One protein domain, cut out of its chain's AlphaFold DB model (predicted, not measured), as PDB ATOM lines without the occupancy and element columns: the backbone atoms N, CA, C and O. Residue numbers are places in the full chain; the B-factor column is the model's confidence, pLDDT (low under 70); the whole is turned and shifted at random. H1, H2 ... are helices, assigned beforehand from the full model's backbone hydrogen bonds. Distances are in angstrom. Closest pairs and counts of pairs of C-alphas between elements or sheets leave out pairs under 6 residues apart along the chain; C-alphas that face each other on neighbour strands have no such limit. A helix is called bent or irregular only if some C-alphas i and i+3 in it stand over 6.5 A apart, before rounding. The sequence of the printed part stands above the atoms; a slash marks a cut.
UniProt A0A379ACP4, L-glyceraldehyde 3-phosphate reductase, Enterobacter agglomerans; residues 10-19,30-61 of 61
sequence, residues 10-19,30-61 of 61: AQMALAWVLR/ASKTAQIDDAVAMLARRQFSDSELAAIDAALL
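AT A GLANCE: This is residues 10 to 19 and 30 to 61 of the 61 residues of the protein "L-glyceraldehyde 3-phosphate reductase" of Enterobacter agglomerans (UniProt A0A379ACP4). A wide-open V of two helices, H2 and H3, is joined at its base by the stretched-out residues 46 to 49, and the short helix H1 sits in the gap between the arms, packed on the H2 arm. H3 forms the far arm and packs on neither of the other helices. The printed part has 42 residues with three named helices, in the order H1, H2, H3 along the chain, and no named strand; the class is all helix. The whole is loose, with a radius of gyration of the C-alphas of 11.8 A, and elongated, spanning 33 by 20 by 12 A.

IN THESE COORDINATES: The longest helix is H2, residues 33 to 45, 13 residues and 20.0 A from first to last C-alpha. It begins with C-alpha 33 at (7.438, -14.428, 60.474) and ends with C-alpha 45 at (0.487, -14.445, 41.717). H1, residues 10 to 17, is 10.9 A long from first to last C-alpha and begins with C-alpha 10 at (9.450, -8.860, 47.848). H3, residues 50 to 60, is 15.4 A long by the same measure and ends with C-alpha 60 at (16.862, -2.882, 34.669). No helix is bent or irregular.

HOW THE PARTS SIT: H2 and H1 touch, with 12 pairs of C-alphas within 8 A. Their closest C-alphas are those of Met 42 and Gln 11, 4.7 A apart. Their centres are 9.9 A apart. The two helices run the same way, at a steep tilt of 53 degrees. H3 touches no helix. It is apart from H2, though H3 follows H2 in the chain, and it is apart from H1. In H1 and H3 every O i to N i+4 pair is within hydrogen-bond range; in H2, 6 of 9 such pairs are.

THE WHOLE: The two C-alphas farthest apart in the domain are those of Thr 33 and Leu 61, at 33.6 A. The first and last printed C-alphas, those of Ala 10 and Leu 61, are 20.1 A apart. The printed part begins at residue 10 and ends at residue 61, which is the last residue of the chain. Residues 20 to 29 are cut out and not printed, and C-alphas 19 and 30 stand 21.4 A apart across this cut. The link from H1 to H2 runs across the cut. The link from H2 to H3, 4 residues, is tight. The mean pLDDT of the printed part is 89.9, and no printed residue is under 70.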
ATOM      1  N   ALA A  10       8.845  -7.579  47.477       87.06
ATOM      2  CA  ALA A  10       9.450  -8.860  47.848       87.06
ATOM      3  C   ALA A  10       8.765 -10.049  47.151       87.06
ATOM      4  O   ALA A  10       9.434 -10.915  46.601       87.06
ATOM      5  N   GLN A  11       7.430 -10.047  47.092       90.69
ATOM      6  CA  GLN A  11       6.658 -11.064  46.369       90.69
ATOM      7  C   GLN A  11       6.967 -11.052  44.872       90.69
ATOM      8  O   GLN A  11       7.093 -12.109  44.262       90.69
ATOM      9  N   MET A  12       7.097  -9.861  44.279       91.56
ATOM     10  CA  MET A  12       7.463  -9.716  42.873       91.56
ATOM     11  C   MET A  12       8.858 -10.273  42.594       91.56
ATOM     12  O   MET A  12       9.017 -11.030  41.645       91.56
ATOM     13  N   ALA A  13       9.846  -9.943  43.428       90.56
ATOM     14  CA  ALA A  13      11.214 -10.422  43.260       90.56
ATOM     15  C   ALA A  13      11.295 -11.954  43.336       90.56
ATOM     16  O   ALA A  13      11.892 -12.587  42.468       90.56
ATOM     17  N   LEU A  14      10.634 -12.566  44.322       92.44
ATOM     18  CA  LEU A  14      10.630 -14.021  44.468       92.44
ATOM     19  C   LEU A  14       9.895 -14.721  43.314       92.44
ATOM     20  O   LEU A  14      10.382 -15.722  42.788       92.44
ATOM     21  N   ALA A  15       8.753 -14.179  42.880       92.31
ATOM     22  CA  ALA A  15       8.031 -14.689  41.716       92.31
ATOM     23  C   ALA A  15       8.846 -14.552  40.421       92.31
ATOM     24  O   ALA A  15       8.776 -15.433  39.573       92.31
ATOM     25  N   TRP A  16       9.624 -13.474  40.271       91.25
ATOM     26  CA  TRP A  16      10.475 -13.248  39.102       91.25
ATOM     27  C   TRP A  16      11.603 -14.280  39.021       91.25
ATOM     28  O   TRP A  16      11.818 -14.852  37.957       91.25
ATOM     29  N   VAL A  17      12.263 -14.584  40.145       92.06
ATOM     30  CA  VAL A  17      13.310 -15.622  40.204       92.06
ATOM     31  C   VAL A  17      12.746 -16.998  39.844       92.06
ATOM     32  O   VAL A  17      13.344 -17.724  39.060       92.06
ATOM     33  N   LEU A  18      11.567 -17.339  40.374       92.12
ATOM     34  CA  LEU A  18      10.900 -18.618  40.107       92.12
ATOM     35  C   LEU A  18      10.129 -18.659  38.775       92.12
ATOM     36  O   LEU A  18       9.440 -19.643  38.510       92.12
ATOM     37  N   ARG A  19      10.187 -17.595  37.962       90.25
ATOM     38  CA  ARG A  19       9.597 -17.568  36.614       90.25
ATOM     39  C   ARG A  19      10.388 -18.441  35.645       90.25
ATOM     40  O   ARG A  19       9.816 -18.988  34.710       90.25
ATOM     41  N   ALA A  30      14.715 -14.663  56.606       94.75
ATOM     42  CA  ALA A  30      13.634 -13.996  57.326       94.75
ATOM     43  C   ALA A  30      14.075 -13.661  58.757       94.75
ATOM     44  O   ALA A  30      14.531 -14.529  59.496       94.75
ATOM     45  N   SER A  31      13.921 -12.397  59.148       95.62
ATOM     46  CA  SER A  31      14.101 -11.908  60.521       95.62
ATOM     47  C   SER A  31      12.780 -11.790  61.288       95.62
ATOM     48  O   SER A  31      12.787 -11.584  62.499       95.62
ATOM     49  N   LYS A  32      11.640 -11.920  60.599       96.00
ATOM     50  CA  LYS A  32      10.292 -11.950  61.181       96.00
ATOM     51  C   LYS A  32       9.374 -12.877  60.388       96.00
ATOM     52  O   LYS A  32       9.500 -12.985  59.170       96.00
ATOM     53  N   THR A  33       8.400 -13.478  61.066       95.62
ATOM     54  CA  THR A  33       7.438 -14.428  60.474       95.62
ATOM     55  C   THR A  33       6.668 -13.844  59.292       95.62
ATOM     56  O   THR A  33       6.542 -14.507  58.271       95.62
ATOM     57  N   ALA A  34       6.288 -12.566  59.352       93.19
ATOM     58  CA  ALA A  34       5.586 -11.887  58.260       93.19
ATOM     59  C   ALA A  34       6.334 -11.918  56.906       93.19
ATOM     60  O   ALA A  34       5.710 -11.804  55.857       93.19
ATOM     61  N   GLN A  35       7.666 -12.062  56.900       93.12
ATOM     62  CA  GLN A  35       8.435 -12.213  55.654       93.12
ATOM     63  C   GLN A  35       8.255 -13.600  55.029       93.12
ATOM     64  O   GLN A  35       8.287 -13.726  53.807       93.12
ATOM     65  N   ILE A  36       8.043 -14.622  55.859       93.69
ATOM     66  CA  ILE A  36       7.704 -15.975  55.412       93.69
ATOM     67  C   ILE A  36       6.298 -15.956  54.810       93.69
ATOM     68  O   ILE A  36       6.114 -16.457  53.706       93.69
ATOM     69  N   ASP A  37       5.340 -15.301  55.471       92.75
ATOM     70  CA  ASP A  37       3.975 -15.148  54.948       92.75
ATOM     71  C   ASP A  37       3.970 -14.424  53.594       92.75
ATOM     72  O   ASP A  37       3.298 -14.849  52.655       92.75
ATOM     73  N   ASP A  38       4.777 -13.365  53.459       89.75
ATOM     74  CA  ASP A  38       4.938 -12.651  52.193       89.75
ATOM     75  C   ASP A  38       5.545 -13.539  51.104       89.75
ATOM     76  O   ASP A  38       5.073 -13.496  49.966       89.75
ATOM     77  N   ALA A  39       6.537 -14.369  51.436       91.50
ATOM     78  CA  ALA A  39       7.093 -15.340  50.500       91.50
ATOM     79  C   ALA A  39       6.054 -16.394  50.092       91.50
ATOM     80  O   ALA A  39       5.893 -16.672  48.913       91.50
ATOM     81  N   VAL A  40       5.263 -16.938  51.013       91.94
ATOM     82  CA  VAL A  40       4.213 -17.906  50.649       91.94
ATOM     83  C   VAL A  40       3.123 -17.248  49.791       91.94
ATOM     84  O   VAL A  40       2.698 -17.813  48.782       91.94
ATOM     85  N   ALA A  41       2.714 -16.020  50.117       90.81
ATOM     86  CA  ALA A  41       1.690 -15.287  49.375       90.81
ATOM     87  C   ALA A  41       2.085 -14.973  47.917       90.81
ATOM     88  O   ALA A  41       1.204 -14.802  47.070       90.81
ATOM     89  N   MET A  42       3.385 -14.954  47.581       90.19
ATOM     90  CA  MET A  42       3.850 -14.793  46.192       90.19
ATOM     91  C   MET A  42       3.280 -15.877  45.259       90.19
ATOM     92  O   MET A  42       3.073 -15.633  44.070       90.19
ATOM     93  N   LEU A  43       3.013 -17.076  45.796       87.75
ATOM     94  CA  LEU A  43       2.609 -18.253  45.030       87.75
ATOM     95  C   LEU A  43       1.233 -18.065  44.385       87.75
ATOM     96  O   LEU A  43       0.970 -18.652  43.340       87.75
ATOM     97  N   ALA A  44       0.391 -17.203  44.963       87.69
ATOM     98  CA  ALA A  44      -0.920 -16.862  44.420       87.69
ATOM     99  C   ALA A  44      -0.841 -16.017  43.134       87.69
ATOM    100  O   ALA A  44      -1.802 -15.972  42.371       87.69
ATOM    101  N   ARG A  45       0.285 -15.328  42.882       83.75
ATOM    102  CA  ARG A  45       0.487 -14.445  41.717       83.75
ATOM    103  C   ARG A  45       1.905 -14.584  41.157       83.75
ATOM    104  O   ARG A  45       2.676 -13.619  41.153       83.75
ATOM    105  N   ARG A  46       2.250 -15.794  40.701       84.69
ATOM    106  CA  ARG A  46       3.565 -16.077  40.097       84.69
ATOM    107  C   ARG A  46       3.717 -15.571  38.666       84.69
ATOM    108  O   ARG A  46       4.823 -15.237  38.263       84.69
ATOM    109  N   GLN A  47       2.631 -15.559  37.904       85.75
ATOM    110  CA  GLN A  47       2.667 -15.180  36.496       85.75
ATOM    111  C   GLN A  47       2.786 -13.662  36.352       85.75
ATOM    112  O   GLN A  47       2.262 -12.910  37.175       85.75
ATOM    113  N   PHE A  48       3.493 -13.244  35.308       87.88
ATOM    114  CA  PHE A  48       3.644 -11.851  34.909       87.88
ATOM    115  C   PHE A  48       2.979 -11.679  33.549       87.88
ATOM    116  O   PHE A  48       3.105 -12.566  32.703       87.88
ATOM    117  N   SER A  49       2.291 -10.562  33.333       88.81
ATOM    118  CA  SER A  49       1.864 -10.188  31.984       88.81
ATOM    119  C   SER A  49       3.043  -9.663  31.166       88.81
ATOM    120  O   SER A  49       4.009  -9.136  31.719       88.81
ATOM    121  N   ASP A  50       2.932  -9.704  29.841       89.50
ATOM    122  CA  ASP A  50       3.961  -9.162  28.940       89.50
ATOM    123  C   ASP A  50       4.257  -7.681  29.215       89.50
ATOM    124  O   ASP A  50       5.400  -7.237  29.146       89.50
ATOM    125  N   SER A  51       3.236  -6.912  29.607       89.38
ATOM    126  CA  SER A  51       3.395  -5.513  30.013       89.38
ATOM    127  C   SER A  51       4.178  -5.345  31.317       89.38
ATOM    128  O   SER A  51       4.959  -4.402  31.438       89.38
ATOM    129  N   GLU A  52       3.994  -6.241  32.292       87.75
ATOM    130  CA  GLU A  52       4.779  -6.237  33.529       87.75
ATOM    131  C   GLU A  52       6.231  -6.623  33.247       87.75
ATOM    132  O   GLU A  52       7.138  -6.006  33.799       87.75
ATOM    133  N   LEU A  53       6.451  -7.604  32.367       89.56
ATOM    134  CA  LEU A  53       7.788  -8.014  31.942       89.56
ATOM    135  C   LEU A  53       8.527  -6.874  31.243       89.56
ATOM    136  O   LEU A  53       9.618  -6.515  31.674       89.56
ATOM    137  N   ALA A  54       7.897  -6.231  30.258       90.19
ATOM    138  CA  ALA A  54       8.482  -5.092  29.557       90.19
ATOM    139  C   ALA A  54       8.812  -3.925  30.505       90.19
ATOM    140  O   ALA A  54       9.843  -3.273  30.352       90.19
ATOM    141  N   ALA A  55       7.963  -3.669  31.508       89.75
ATOM    142  CA  ALA A  55       8.221  -2.636  32.510       89.75
ATOM    143  C   ALA A  55       9.396  -2.987  33.439       89.75
ATOM    144  O   ALA A  55      10.138  -2.091  33.836       89.75
ATOM    145  N   ILE A  56       9.562  -4.266  33.793       88.88
ATOM    146  CA  ILE A  56      10.704  -4.740  34.586       88.88
ATOM    147  C   ILE A  56      11.991  -4.632  33.768       88.88
ATOM    148  O   ILE A  56      12.969  -4.084  34.270       88.88
ATOM    149  N   ASP A  57      11.978  -5.088  32.517       89.38
ATOM    150  CA  ASP A  57      13.151  -5.045  31.639       89.38
ATOM    151  C   ASP A  57      13.599  -3.599  31.382       89.38
ATOM    152  O   ASP A  57      14.783  -3.289  31.481       89.38
ATOM    153  N   ALA A  58      12.651  -2.683  31.162       92.00
ATOM    154  CA  ALA A  58      12.940  -1.258  31.007       92.00
ATOM    155  C   ALA A  58      13.496  -0.590  32.277       92.00
ATOM    156  O   ALA A  58      14.148   0.441  32.175       92.00
ATOM    157  N   ALA A  59      13.216  -1.133  33.466       87.50
ATOM    158  CA  ALA A  59      13.726  -0.606  34.732       87.50
ATOM    159  C   ALA A  59      15.108  -1.169  35.118       87.50
ATOM    160  O   ALA A  59      15.730  -0.650  36.046       87.50
ATOM    161  N   LEU A  60      15.554  -2.247  34.463       85.56
ATOM    162  CA  LEU A  60      16.862  -2.882  34.669       85.56
ATOM    163  C   LEU A  60      17.923  -2.427  33.649       85.56
ATOM    164  O   LEU A  60      19.102  -2.726  33.844       85.56
ATOM    165  N   LEU A  61      17.498  -1.736  32.585       70.62
ATOM    166  CA  LEU A  61      18.329  -1.040  31.594       70.62
ATOM    167  C   LEU A  61      18.661   0.386  32.052       70.62
ATOM    168  O   LEU A  61      19.805   0.815  31.783       70.62
TER     169      LEU A  61